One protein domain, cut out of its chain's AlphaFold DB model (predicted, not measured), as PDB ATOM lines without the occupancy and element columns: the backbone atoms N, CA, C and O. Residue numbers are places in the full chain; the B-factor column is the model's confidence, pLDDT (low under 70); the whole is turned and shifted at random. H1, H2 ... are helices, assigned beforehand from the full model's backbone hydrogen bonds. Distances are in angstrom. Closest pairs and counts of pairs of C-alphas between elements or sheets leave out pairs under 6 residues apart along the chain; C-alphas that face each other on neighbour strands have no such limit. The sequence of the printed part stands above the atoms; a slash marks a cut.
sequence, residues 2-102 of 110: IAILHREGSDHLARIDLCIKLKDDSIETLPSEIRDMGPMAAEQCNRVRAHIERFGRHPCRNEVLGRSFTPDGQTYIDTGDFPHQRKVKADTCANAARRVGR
ATOM      1  N   ILE A   2     -20.701   2.159  28.057       84.75
ATOM      2  CA  ILE A   2     -21.979   1.428  27.964       84.75
ATOM      3  C   ILE A   2     -22.274   0.609  29.232       84.75
ATOM      4  O   ILE A   2     -23.325   0.796  29.831       84.75
ATOM      5  N   ALA A   3     -21.339  -0.218  29.710       89.38
ATOM      6  CA  ALA A   3     -21.552  -1.030  30.913       89.38
ATOM      7  C   ALA A   3     -21.930  -0.204  32.164       89.38
ATOM      8  O   ALA A   3     -22.770  -0.630  32.953       89.38
ATOM      9  N   ILE A   4     -21.365   0.999  32.312       90.62
ATOM     10  CA  ILE A   4     -21.623   1.885  33.455       90.62
ATOM     11  C   ILE A   4     -23.065   2.408  33.427       90.62
ATOM     12  O   ILE A   4     -23.752   2.380  34.443       90.62
ATOM     13  N   LEU A   5     -23.564   2.804  32.254       90.62
ATOM     14  CA  LEU A   5     -24.939   3.295  32.097       90.62
ATOM     15  C   LEU A   5     -25.992   2.210  32.399       90.62
ATOM     16  O   LEU A   5     -27.105   2.517  32.821       90.62
ATOM     17  N   HIS A   6     -25.643   0.932  32.229       90.25
ATOM     18  CA  HIS A   6     -26.593  -0.179  32.318       90.25
ATOM     19  C   HIS A   6     -26.590  -0.914  33.663       90.25
ATOM     20  O   HIS A   6     -27.519  -1.686  33.908       90.25
ATOM     21  N   ARG A   7     -25.596  -0.707  34.531       92.00
ATOM     22  CA  ARG A   7     -25.499  -1.411  35.817       92.00
ATOM     23  C   ARG A   7     -26.177  -0.621  36.938       92.00
ATOM     24  O   ARG A   7     -25.583   0.310  37.469       92.00
ATOM     25  N   GLU A   8     -27.368  -1.053  37.346       91.31
ATOM     26  CA  GLU A   8     -28.070  -0.517  38.525       91.31
ATOM     27  C   GLU A   8     -27.261  -0.740  39.816       91.31
ATOM     28  O   GLU A   8     -26.466  -1.680  39.909       91.31
ATOM     29  N   GLY A   9     -27.442   0.137  40.804       91.06
ATOM     30  CA  GLY A   9     -26.753   0.080  42.096       91.06
ATOM     31  C   GLY A   9     -26.863   1.397  42.860       91.06
ATOM     32  O   GLY A   9     -27.188   2.427  42.272       91.06
ATOM     33  N   SER A  10     -26.568   1.385  44.159       92.62
ATOM     34  CA  SER A  10     -26.613   2.590  45.005       92.62
ATOM     35  C   SER A  10     -25.652   3.692  44.540       92.62
ATOM     36  O   SER A  10     -25.924   4.871  44.728       92.62
ATOM     37  N   ASP A  11     -24.563   3.319  43.871       94.88
ATOM     38  CA  ASP A  11     -23.551   4.205  43.292       94.88
ATOM     39  C   ASP A  11     -23.814   4.545  41.811       94.88
ATOM     40  O   ASP A  11     -22.942   5.067  41.115       94.88
ATOM     41  N   HIS A  12     -24.980   4.197  41.254       95.00
ATOM     42  CA  HIS A  12     -25.242   4.337  39.814       95.00
ATOM     43  C   HIS A  12     -25.185   5.780  39.326       95.00
ATOM     44  O   HIS A  12     -24.492   6.035  38.342       95.00
ATOM     45  N   LEU A  13     -25.811   6.717  40.037       95.38
ATOM     46  CA  LEU A  13     -25.770   8.139  39.679       95.38
ATOM     47  C   LEU A  13     -24.340   8.680  39.647       95.38
ATOM     48  O   LEU A  13     -23.922   9.210  38.624       95.38
ATOM     49  N   ALA A  14     -23.552   8.427  40.696       95.81
ATOM     50  CA  ALA A  14     -22.163   8.881  40.771       95.81
ATOM     51  C   ALA A  14     -21.306   8.352  39.605       95.81
ATOM     52  O   ALA A  14     -20.466   9.062  39.050       95.81
ATOM     53  N   ARG A  15     -21.537   7.103  39.184       95.75
ATOM     54  CA  ARG A  15     -20.833   6.526  38.031       95.75
ATOM     55  C   ARG A  15     -21.290   7.124  36.698       95.75
ATOM     56  O   ARG A  15     -20.473   7.237  35.784       95.75
ATOM     57  N   ILE A  16     -22.567   7.491  36.566       95.38
ATOM     58  CA  ILE A  16     -23.072   8.194  35.378       95.38
ATOM     59  C   ILE A  16     -22.499   9.616  35.321       95.38
ATOM     60  O   ILE A  16     -22.051  10.025  34.254       95.38
ATOM     61  N   ASP A  17     -22.419  10.321  36.450       95.31
ATOM     62  CA  ASP A  17     -21.817  11.660  36.537       95.31
ATOM     63  C   ASP A  17     -20.352  11.646  36.085       95.31
ATOM     64  O   ASP A  17     -19.933  12.461  35.261       95.31
ATOM     65  N   LEU A  18     -19.586  10.645  36.534       94.50
ATOM     66  CA  LEU A  18     -18.224  10.430  36.049       94.50
ATOM     67  C   LEU A  18     -18.189  10.169  34.534       94.50
ATOM     68  O   LEU A  18     -17.283  10.644  33.850       94.50
ATOM     69  N   CYS A  19     -19.165   9.433  33.988       93.56
ATOM     70  CA  CYS A  19     -19.244   9.201  32.547       93.56
ATOM     71  C   CYS A  19     -19.533  10.473  31.749       93.56
ATOM     72  O   CYS A  19     -18.980  10.623  30.664       93.56
ATOM     73  N   ILE A  20     -20.388  11.360  32.257       93.06
ATOM     74  CA  ILE A  20     -20.682  12.644  31.610       93.06
ATOM     75  C   ILE A  20     -19.408  13.484  31.565       93.06
ATOM     76  O   ILE A  20     -18.966  13.847  30.480       93.06
ATOM     77  N   LYS A  21     -18.736  13.652  32.709       92.38
ATOM     78  CA  LYS A  21     -17.482  14.410  32.792       92.38
ATOM     79  C   LYS A  21     -16.415  13.888  31.825       92.38
ATOM     80  O   LYS A  21     -15.888  14.635  31.013       92.38
ATOM     81  N   LEU A  22     -16.134  12.585  31.872       91.81
ATOM     82  CA  LEU A  22     -15.141  11.960  30.991       91.81
ATOM     83  C   LEU A  22     -15.523  12.066  29.506       91.81
ATOM     84  O   LEU A  22     -14.644  12.054  28.647       91.81
ATOM     85  N   LYS A  23     -16.823  12.125  29.185       89.50
ATOM     86  CA  LYS A  23     -17.285  12.358  27.815       89.50
ATOM     87  C   LYS A  23     -16.980  13.775  27.387       89.50
ATOM     88  O   LYS A  23     -16.330  13.915  26.356       89.50
ATOM     89  N   ASP A  24     -17.394  14.758  28.172       89.19
ATOM     90  CA  ASP A  24     -17.199  16.173  27.869       89.19
ATOM     91  C   ASP A  24     -15.709  16.493  27.694       89.19
ATOM     92  O   ASP A  24     -15.321  17.055  26.671       89.19
ATOM     93  N   ASP A  25     -14.860  15.980  28.592       90.44
ATOM     94  CA  ASP A  25     -13.400  16.113  28.507       90.44
ATOM     95  C   ASP A  25     -12.822  15.469  27.226       90.44
ATOM     96  O   ASP A  25     -11.807  15.914  26.690       90.44
ATOM     97  N   SER A  26     -13.462  14.412  26.707       89.31
ATOM     98  CA  SER A  26     -12.983  13.676  25.530       89.31
ATOM     99  C   SER A  26     -13.409  14.276  24.187       89.31
ATOM    100  O   SER A  26     -12.743  13.992  23.190       89.31
ATOM    101  N   ILE A  27     -14.484  15.080  24.130       88.69
ATOM    102  CA  ILE A  27     -15.073  15.568  22.864       88.69
ATOM    103  C   ILE A  27     -14.027  16.297  22.015       88.69
ATOM    104  O   ILE A  27     -13.916  16.034  20.817       88.69
ATOM    105  N   GLU A  28     -13.205  17.138  22.642       86.38
ATOM    106  CA  GLU A  28     -12.192  17.926  21.935       86.38
ATOM    107  C   GLU A  28     -11.038  17.086  21.376       86.38
ATOM    108  O   GLU A  28     -10.404  17.467  20.390       86.38
ATOM    109  N   THR A  29     -10.809  15.907  21.957       91.12
ATOM    110  CA  THR A  29      -9.757  14.967  21.544       91.12
ATOM    111  C   THR A  29     -10.221  13.955  20.499       91.12
ATOM    112  O   THR A  29      -9.417  13.162  20.010       91.12
ATOM    113  N   LEU A  30     -11.509  13.966  20.133       91.44
ATOM    114  CA  LEU A  30     -12.029  13.058  19.120       91.44
ATOM    115  C   LEU A  30     -11.426  13.371  17.736       91.44
ATOM    116  O   LEU A  30     -11.336  14.548  17.353       91.44
ATOM    117  N   PRO A  31     -11.078  12.329  16.954       94.12
ATOM    118  CA  PRO A  31     -10.766  12.472  15.538       94.12
ATOM    119  C   PRO A  31     -11.874  13.227  14.804       94.12
ATOM    120  O   PRO A  31     -13.060  13.077  15.119       94.12
ATOM    121  N   SER A  32     -11.488  14.039  13.821       92.19
ATOM    122  CA  SER A  32     -12.409  14.900  13.067       92.19
ATOM    123  C   SER A  32     -13.577  14.133  12.435       92.19
ATOM    124  O   SER A  32     -14.697  14.627  12.396       92.19
ATOM    125  N   GLU A  33     -13.334  12.887  12.044       94.56
ATOM    126  CA  GLU A  33     -14.246  11.966  11.377       94.56
ATOM    127  C   GLU A  33     -15.409  11.524  12.271       94.56
ATOM    128  O   GLU A  33     -16.458  11.123  11.772       94.56
ATOM    129  N   ILE A  34     -15.229  11.579  13.597       92.75
ATOM    130  CA  ILE A  34     -16.222  11.129  14.583       92.75
ATOM    131  C   ILE A  34     -16.555  12.189  15.637       92.75
ATOM    132  O   ILE A  34     -17.311  11.905  16.568       92.75
ATOM    133  N   ARG A  35     -16.020  13.408  15.513       89.00
ATOM    134  CA  ARG A  35     -16.231  14.499  16.478       89.00
ATOM    135  C   ARG A  35     -17.716  14.799  16.692       89.00
ATOM    136  O   ARG A  35     -18.152  14.928  17.835       89.00
ATOM    137  N   ASP A  36     -18.508  14.757  15.623       88.25
ATOM    138  CA  ASP A  36     -19.963  14.971  15.660       88.25
ATOM    139  C   ASP A  36     -20.721  13.908  16.478       88.25
ATOM    140  O   ASP A  36     -21.846  14.135  16.929       88.25
ATOM    141  N   MET A  37     -20.114  12.741  16.727       87.62
ATOM    142  CA  MET A  37     -20.692  11.717  17.604       87.62
ATOM    143  C   MET A  37     -20.510  12.031  19.092       87.62
ATOM    144  O   MET A  37     -21.227  11.465  19.922       87.62
ATOM    145  N   GLY A  38     -19.567  12.910  19.444       87.94
ATOM    146  CA  GLY A  38     -19.268  13.304  20.819       87.94
ATOM    147  C   GLY A  38     -20.498  13.836  21.561       87.94
ATOM    148  O   GLY A  38     -20.911  13.207  22.542       87.94
ATOM    149  N   PRO A  39     -21.146  14.907  21.061       88.06
ATOM    150  CA  PRO A  39     -22.351  15.471  21.671       88.06
ATOM    151  C   PRO A  39     -23.494  14.459  21.804       88.06
ATOM    152  O   PRO A  39     -24.113  14.364  22.863       88.06
ATOM    153  N   MET A  40     -23.732  13.631  20.776       85.69
ATOM    154  CA  MET A  40     -24.759  12.580  20.838       85.69
ATOM    155  C   MET A  40     -24.483  11.574  21.964       85.69
ATOM    156  O   MET A  40     -25.402  11.123  22.648       85.69
ATOM    157  N   ALA A  41     -23.217  11.210  22.176       84.94
ATOM    158  CA  ALA A  41     -22.841  10.279  23.230       84.94
ATOM    159  C   ALA A  41     -22.979  10.893  24.636       84.94
ATOM    160  O   ALA A  41     -23.410  10.190  25.550       84.94
ATOM    161  N   ALA A  42     -22.647  12.176  24.811       87.38
ATOM    162  CA  ALA A  42     -22.857  12.891  26.072       87.38
ATOM    163  C   ALA A  42     -24.355  13.018  26.401       87.38
ATOM    164  O   ALA A  42     -24.790  12.731  27.518       87.38
ATOM    165  N   GLU A  43     -25.178  13.330  25.399       88.44
ATOM    166  CA  GLU A  43     -26.632  13.413  25.538       88.44
ATOM    167  C   GLU A  43     -27.256  12.072  25.973       88.44
ATOM    168  O   GLU A  43     -28.155  12.043  26.817       88.44
ATOM    169  N   GLN A  44     -26.744  10.943  25.468       87.94
ATOM    170  CA  GLN A  44     -27.171   9.615  25.928       87.94
ATOM    171  C   GLN A  44     -26.898   9.399  27.422       87.94
ATOM    172  O   GLN A  44     -27.759   8.863  28.122       87.94
ATOM    173  N   CYS A  45     -25.736   9.823  27.927       91.75
ATOM    174  CA  CYS A  45     -25.426   9.733  29.355       91.75
ATOM    175  C   CYS A  45     -26.392  10.589  30.190       91.75
ATOM    176  O   CYS A  45     -26.929  10.103  31.185       91.75
ATOM    177  N   ASN A  46     -26.678  11.816  29.744       92.44
ATOM    178  CA  ASN A  46     -27.611  12.726  30.413       92.44
ATOM    179  C   ASN A  46     -29.039  12.164  30.481       92.44
ATOM    180  O   ASN A  46     -29.671  12.208  31.538       92.44
ATOM    181  N   ARG A  47     -29.533  11.553  29.396       90.69
ATOM    182  CA  ARG A  47     -30.843  10.879  29.388       90.69
ATOM    183  C   ARG A  47     -30.923   9.749  30.412       90.69
ATOM    184  O   ARG A  47     -31.910   9.648  31.138       90.69
ATOM    185  N   VAL A  48     -29.886   8.913  30.487       91.38
ATOM    186  CA  VAL A  48     -29.827   7.821  31.469       91.38
ATOM    187  C   VAL A  48     -29.761   8.375  32.891       91.38
ATOM    188  O   VAL A  48     -30.479   7.877  33.755       91.38
ATOM    189  N   ARG A  49     -28.968   9.426  33.135       94.75
ATOM    190  CA  ARG A  49     -28.886  10.089  34.443       94.75
ATOM    191  C   ARG A  49     -30.261  10.533  34.934       94.75
ATOM    192  O   ARG A  49     -30.655  10.138  36.025       94.75
ATOM    193  N   ALA A  50     -31.004  11.276  34.112       92.25
ATOM    194  CA  ALA A  50     -32.340  11.766  34.456       92.25
ATOM    195  C   ALA A  50     -33.326  10.619  34.753       92.25
ATOM    196  O   ALA A  50     -34.162  10.713  35.648       92.25
ATOM    197  N   HIS A  51     -33.204   9.505  34.029       90.12
ATOM    198  CA  HIS A  51     -33.992   8.300  34.285       90.12
ATOM    199  C   HIS A  51     -33.690   7.667  35.642       90.12
ATOM    200  O   HIS A  51     -34.606   7.362  36.404       90.12
ATOM    201  N   ILE A  52     -32.409   7.468  35.946       92.69
ATOM    202  CA  ILE A  52     -31.990   6.866  37.213       92.69
ATOM    203  C   ILE A  52     -32.284   7.805  38.383       92.69
ATOM    204  O   ILE A  52     -32.678   7.334  39.440       92.69
ATOM    205  N   GLU A  53     -32.174   9.116  38.196       94.06
ATOM    206  CA  GLU A  53     -32.551  10.108  39.204       94.06
ATOM    207  C   GLU A  53     -34.050  10.049  39.514       94.06
ATOM    208  O   GLU A  53     -34.440  10.044  40.680       94.06
ATOM    209  N   ARG A  54     -34.894   9.915  38.483       91.44
ATOM    210  CA  ARG A  54     -36.349   9.840  38.650       91.44
ATOM    211  C   ARG A  54     -36.827   8.517  39.249       91.44
ATOM    212  O   ARG A  54     -37.740   8.512  40.069       91.44
ATOM    213  N   PHE A  55     -36.272   7.390  38.806       90.81
ATOM    214  CA  PHE A  55     -36.823   6.064  39.110       90.81
ATOM    215  C   PHE A  55     -35.935   5.202  40.014       90.81
ATOM    216  O   PHE A  55     -36.368   4.139  40.460       90.81
ATOM    217  N   GLY A  56     -34.681   5.597  40.243       91.25
ATOM    218  CA  GLY A  56     -33.667   4.827  40.975       91.25
ATOM    219  C   GLY A  56     -33.144   3.581  40.245       91.25
ATOM    220  O   GLY A  56     -32.239   2.910  40.736       91.25
ATOM    221  N   ARG A  57     -33.723   3.233  39.090       91.50
ATOM    222  CA  ARG A  57     -33.460   2.017  38.301       91.50
ATOM    223  C   ARG A  57     -33.993   2.183  36.880       91.50
ATOM    224  O   ARG A  57     -34.602   3.204  36.581       91.50
ATOM    225  N   HIS A  58     -33.828   1.178  36.020       91.62
ATOM    226  CA  HIS A  58     -34.418   1.171  34.677       91.62
ATOM    227  C   HIS A  58     -35.835   0.572  34.709       91.62
ATOM    228  O   HIS A  58     -35.960  -0.651  34.827       91.62
ATOM    229  N   PRO A  59     -36.919   1.368  34.569       90.00
ATOM    230  CA  PRO A  59     -38.284   0.850  34.703       90.00
ATOM    231  C   PRO A  59     -38.630  -0.210  33.659       90.00
ATOM    232  O   PRO A  59     -39.342  -1.159  33.967       90.00
ATOM    233  N   CYS A  60     -38.066  -0.105  32.453       88.44
ATOM    234  CA  CYS A  60     -38.270  -1.070  31.371       88.44
ATOM    235  C   CYS A  60     -37.793  -2.493  31.704       88.44
ATOM    236  O   CYS A  60     -38.171  -3.439  31.025       88.44
ATOM    237  N   ARG A  61     -36.978  -2.669  32.752       90.50
ATOM    238  CA  ARG A  61     -36.536  -3.990  33.215       90.50
ATOM    239  C   ARG A  61     -37.466  -4.598  34.253       90.50
ATOM    240  O   ARG A  61     -37.275  -5.757  34.599       90.50
ATOM    241  N   ASN A  62     -38.421  -3.837  34.786       92.00
ATOM    242  CA  ASN A  62     -39.245  -4.300  35.897       92.00
ATOM    243  C   ASN A  62     -40.033  -5.556  35.526       92.00
ATOM    244  O   ASN A  62     -39.981  -6.514  36.283       92.00
ATOM    245  N   GLU A  63     -40.663  -5.583  34.351       90.69
ATOM    246  CA  GLU A  63     -41.409  -6.751  33.867       90.69
ATOM    247  C   GLU A  63     -40.515  -7.996  33.779       90.69
ATOM    248  O   GLU A  63     -40.806  -9.019  34.394       90.69
ATOM    249  N   VAL A  64     -39.361  -7.875  33.115       92.62
ATOM    250  CA  VAL A  64     -38.383  -8.969  32.965       92.62
ATOM    251  C   VAL A  64     -37.839  -9.450  34.315       92.62
ATOM    252  O   VAL A  64     -37.552 -10.631  34.486       92.62
ATOM    253  N   LEU A  65     -37.687  -8.543  35.283       92.25
ATOM    254  CA  LEU A  65     -37.166  -8.840  36.619       92.25
ATOM    255  C   LEU A  65     -38.267  -9.155  37.650       92.25
ATOM    256  O   LEU A  65     -37.948  -9.277  38.832       92.25
ATOM    257  N   GLY A  66     -39.541  -9.247  37.245       93.19
ATOM    258  CA  GLY A  66     -40.676  -9.515  38.138       93.19
ATOM    259  C   GLY A  66     -40.924  -8.436  39.204       93.19
ATOM    260  O   GLY A  66     -41.431  -8.730  40.284       93.19
ATOM    261  N   ARG A  67     -40.523  -7.187  38.946       94.00
ATOM    262  CA  ARG A  67     -40.674  -6.048  39.865       94.00
ATOM    263  C   ARG A  67     -41.965  -5.288  39.567       94.00
ATOM    264  O   ARG A  67     -42.350  -5.131  38.414       94.00
ATOM    265  N   SER A  68     -42.580  -4.725  40.602       91.06
ATOM    266  CA  SER A  68     -43.713  -3.813  40.443       91.06
ATOM    267  C   SER A  68     -43.289  -2.458  39.865       91.06
ATOM    268  O   SER A  68     -42.185  -1.954  40.121       91.06
ATOM    269  N   PHE A  69     -44.190  -1.849  39.097       88.31
ATOM    270  CA  PHE A  69     -44.062  -0.470  38.640       88.31
ATOM    271  C   PHE A  69     -44.537   0.496  39.729       88.31
ATOM    272  O   PHE A  69     -45.494   0.224  40.451       88.31
ATOM    273  N   THR A  70     -43.867   1.642  39.850       87.38
ATOM    274  CA  THR A  70     -44.452   2.806  40.530       87.38
ATOM    275  C   THR A  70     -45.514   3.430  39.613       87.38
ATOM    276  O   THR A  70     -45.430   3.216  38.403       87.38
ATOM    277  N   PRO A  71     -46.478   4.227  40.113       87.25
ATOM    278  CA  PRO A  71     -47.456   4.907  39.249       87.25
ATOM    279  C   PRO A  71     -46.799   5.739  38.132       87.25
ATOM    280  O   PRO A  71     -47.161   5.639  36.960       87.25
ATOM    281  N   ASP A  72     -45.750   6.484  38.485       85.06
ATOM    282  CA  ASP A  72     -44.895   7.217  37.548       85.06
ATOM    283  C   ASP A  72     -44.192   6.307  36.539       85.06
ATOM    284  O   ASP A  72     -44.095   6.635  35.357       85.06
ATOM    285  N   GLY A  73     -43.683   5.167  37.009       86.38
ATOM    286  CA  GLY A  73     -43.035   4.171  36.166       86.38
ATOM    287  C   GLY A  73     -44.013   3.556  35.172       86.38
ATOM    288  O   GLY A  73     -43.655   3.403  34.012       86.38
ATOM    289  N   GLN A  74     -45.242   3.261  35.598       87.00
ATOM    290  CA  GLN A  74     -46.290   2.734  34.729       87.00
ATOM    291  C   GLN A  74     -46.672   3.759  33.660       87.00
ATOM    292  O   GLN A  74     -46.604   3.450  32.479       87.00
ATOM    293  N   THR A  75     -46.916   5.013  34.057       88.12
ATOM    294  CA  THR A  75     -47.214   6.110  33.118       88.12
ATOM    295  C   THR A  75     -46.098   6.290  32.082       88.12
ATOM    296  O   THR A  75     -46.359   6.538  30.902       88.12
ATOM    297  N   TYR A  76     -44.837   6.158  32.511       87.12
ATOM    298  CA  TYR A  76     -43.673   6.210  31.626       87.12
ATOM    299  C   TYR A  76     -43.621   5.040  30.628       87.12
ATOM    300  O   TYR A  76     -43.306   5.247  29.458       87.12
ATOM    301  N   ILE A  77     -43.940   3.819  31.063       86.81
ATOM    302  CA  ILE A  77     -44.039   2.667  30.156       86.81
ATOM    303  C   ILE A  77     -45.200   2.844  29.174       86.81
ATOM    304  O   ILE A  77     -45.011   2.631  27.978       86.81
ATOM    305  N   ASP A  78     -46.362   3.288  29.653       87.31
ATOM    306  CA  ASP A  78     -47.580   3.445  28.852       87.31
ATOM    307  C   ASP A  78     -47.416   4.493  27.743       87.31
ATOM    308  O   ASP A  78     -47.994   4.368  26.665       87.31
ATOM    309  N   THR A  79     -46.590   5.522  27.972       85.44
ATOM    310  CA  THR A  79     -46.266   6.519  26.938       85.44
ATOM    311  C   THR A  79     -45.403   5.950  25.812       85.44
ATOM    312  O   THR A  79     -45.369   6.534  24.728       85.44
ATOM    313  N   GLY A  80     -44.692   4.842  26.047       79.44
ATOM    314  CA  GLY A  80     -43.831   4.190  25.059       79.44
ATOM    315  C   GLY A  80     -42.672   5.058  24.553       79.44
ATOM    316  O   GLY A  80     -42.033   4.712  23.562       79.44
ATOM    317  N   ASP A  81     -42.389   6.195  25.200       77.00
ATOM    318  CA  ASP A  81     -41.370   7.153  24.761       77.00
ATOM    319  C   ASP A  81     -39.994   6.745  25.297       77.00
ATOM    320  O   ASP A  81     -39.408   7.339  26.209       77.00
ATOM    321  N   PHE A  82     -39.491   5.638  24.756       77.69
ATOM    322  CA  PHE A  82     -38.215   5.093  25.178       77.69
ATOM    323  C   PHE A  82     -37.048   5.846  24.523       77.69
ATOM    324  O   PHE A  82     -37.036   6.027  23.306       77.69
ATOM    325  N   PRO A  83     -35.984   6.197  25.272       69.50
ATOM    326  CA  PRO A  83     -34.865   6.992  24.752       69.50
ATOM    327  C   PRO A  83     -34.072   6.304  23.629       69.50
ATOM    328  O   PRO A  83     -33.310   6.959  22.922       69.50
ATOM    329  N   HIS A  84     -34.233   4.990  23.449       70.25
ATOM    330  CA  HIS A  84     -33.621   4.235  22.352       70.25
ATOM    331  C   HIS A  84     -34.490   4.188  21.082       70.25
ATOM    332  O   HIS A  84     -34.018   3.743  20.037       70.25
ATOM    333  N   GLN A  85     -35.736   4.660  21.136       71.31
ATOM    334  CA  GLN A  85     -36.638   4.729  19.992       71.31
ATOM    335  C   GLN A  85     -36.533   6.111  19.338       71.31
ATOM    336  O   GLN A  85     -37.271   7.045  19.651       71.31
ATOM    337  N   ARG A  86     -35.586   6.271  18.404       63.66
ATOM    338  CA  ARG A  86     -35.507   7.491  17.587       63.66
ATOM    339  C   ARG A  86     -36.718   7.548  16.656       63.66
ATOM    340  O   ARG A  86     -36.795   6.794  15.689       63.66
ATOM    341  N   LYS A  87     -37.635   8.482  16.912       68.38
ATOM    342  CA  LYS A  87     -38.737   8.796  15.995       68.38
ATOM    343  C   LYS A  87     -38.147   9.367  14.701       68.38
ATOM    344  O   LYS A  87     -37.569  10.454  14.695       68.38
ATOM    345  N   VAL A  88     -38.246   8.618  13.604       62.16
ATOM    346  CA  VAL A  88     -37.859   9.107  12.275       62.16
ATOM    347  C   VAL A  88     -38.969  10.041  11.795       62.16
ATOM    348  O   VAL A  88     -40.112   9.614  11.657       62.16
ATOM    349  N   LYS A  89     -38.669  11.324  11.560       61.69
ATOM    350  CA  LYS A  89     -39.648  12.243  10.959       61.69
ATOM    351  C   LYS A  89     -39.925  11.816   9.515       61.69
ATOM    352  O   LYS A  89     -38.978  11.626   8.744       61.69
ATOM    353  N   ALA A  90     -41.203  11.703   9.149       59.66
ATOM    354  CA  ALA A  90     -41.659  11.289   7.817       59.66
ATOM    355  C   ALA A  90     -41.080  12.163   6.681       59.66
ATOM    356  O   ALA A  90     -40.799  11.682   5.584       59.66
ATOM    357  N   ASP A  91     -40.788  13.428   6.978       58.56
ATOM    358  CA  ASP A  91     -40.277  14.438   6.045       58.56
ATOM    359  C   ASP A  91     -38.872  14.105   5.494       58.56
ATOM    360  O   ASP A  91     -38.430  14.660   4.483       58.56
ATOM    361  N   THR A  92     -38.160  13.171   6.136       55.62
ATOM    362  CA  THR A  92     -36.798  12.772   5.747       55.62
ATOM    363  C   THR A  92     -36.782  12.043   4.396       55.62
ATOM    364  O   THR A  92     -35.851  12.234   3.611       55.62
ATOM    365  N   CYS A  93     -37.834  11.284   4.058       49.81
ATOM    366  CA  CYS A  93     -37.944  10.644   2.738       49.81
ATOM    367  C   CYS A  93     -38.312  11.645   1.627       49.81
ATOM    368  O   CYS A  93     -37.809  11.535   0.506       49.81
ATOM    369  N   ALA A  94     -39.122  12.664   1.931       51.53
ATOM    370  CA  ALA A  94     -39.539  13.674   0.954       51.53
ATOM    371  C   ALA A  94     -38.375  14.586   0.506       51.53
ATOM    372  O   ALA A  94     -38.281  14.959  -0.666       51.53
ATOM    373  N   ASN A  95     -37.445  14.901   1.415       48.97
ATOM    374  CA  ASN A  95     -36.286  15.746   1.115       48.97
ATOM    375  C   ASN A  95     -35.124  14.991   0.446       48.97
ATOM    376  O   ASN A  95     -34.397  15.584  -0.356       48.97
ATOM    377  N   ALA A  96     -34.975  13.686   0.701       52.28
ATOM    378  CA  ALA A  96     -33.997  12.848   0.005       52.28
ATOM    379  C   ALA A  96     -34.323  12.716  -1.495       52.28
ATOM    380  O   ALA A  96     -33.440  12.882  -2.339       52.28
ATOM    381  N   ALA A  97     -35.603  12.536  -1.845       51.31
ATOM    382  CA  ALA A  97     -36.054  12.436  -3.235       51.31
ATOM    383  C   ALA A  97     -35.819  13.730  -4.048       51.31
ATOM    384  O   ALA A  97     -35.422  13.674  -5.214       51.31
ATOM    385  N   ARG A  98     -35.977  14.913  -3.432       52.16
ATOM    386  CA  ARG A  98     -35.720  16.211  -4.094       52.16
ATOM    387  C   ARG A  98     -34.242  16.459  -4.409       52.16
ATOM    388  O   ARG A  98     -33.942  17.151  -5.382       52.16
ATOM    389  N   ARG A  99     -33.313  15.910  -3.619       50.66
ATOM    390  CA  ARG A  99     -31.864  16.108  -3.814       50.66
ATOM    391  C   ARG A  99     -31.323  15.285  -4.987       50.66
ATOM    392  O   ARG A  99     -30.485  15.779  -5.734       50.66
ATOM    393  N   VAL A 100     -31.864  14.082  -5.196       54.44
ATOM    394  CA  VAL A 100     -31.511  13.203  -6.327       54.44
ATOM    395  C   VAL A 100     -32.048  13.755  -7.657       54.44
ATOM    396  O   VAL A 100     -31.365  13.686  -8.676       54.44
ATOM    397  N   GLY A 101     -33.224  14.394  -7.650       45.28
ATOM    398  CA  GLY A 101     -33.828  14.980  -8.855       45.28
ATOM    399  C   GLY A 101     -33.085  16.190  -9.442       45.28
ATOM    400  O   GLY A 101     -33.249  16.486 -10.622       45.28
ATOM    401  N   ARG A 102     -32.238  16.881  -8.664       46.62
ATOM    402  CA  ARG A 102     -31.527  18.090  -9.128       46.62
ATOM    403  C   ARG A 102     -30.207  17.797  -9.850       46.62
ATOM    404  O   ARG A 102     -29.686  18.680 -10.518       46.62
TER     405      ARG A 102
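AT A GLANCE: This is residues 2 to 102 of the 110 residues of an uncharacterized protein of Sulfitobacter sp. SK012 (UniProt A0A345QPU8). H2 and H3, side by side, form a helical hairpin with short H1 packed on H2; small H4 follows beyond the end of H3, and residues 85 to 102, with H5, stick out. The printed part has 101 residues with five named helices, H1 to H5, no named strand: all helix. It is loose, radius of gyration of the C-alphas 17.8 A, spanning 55 by 36 by 18 A.

IN THESE COORDINATES: Find C-alpha 2 at (-21.979, 1.428, 27.964), beginning H1, residues 2 to 6. Next come H2, 12 to 27, 22.7 A; H3, 37 to 55, 27.5 A; H4, 71 to 78; and H5, 91 to 101, ending at (-33.828, 14.980, -8.855).

HOW THE PARTS SIT: H1 touches H2 at Leu 5 and Ile 16, closest C-alphas 6.2 A, through H2's residues 12 to 19 alone. The hairpin H2 and H3 touch at a shallow tilt of 15 degrees, opposite ways; closest C-alphas, Ile 27 and Gly 38, 5.2 A. H4 is apart from H5. Every O i to N i+4 pair is within hydrogen-bond range in H1 to H4, 6 of 7 in H5.

THE WHOLE: The printed part has no cut. Links H3 to H4 and H4 to H5 are long. Residues 83 and 86 to 102 have pLDDT under 70.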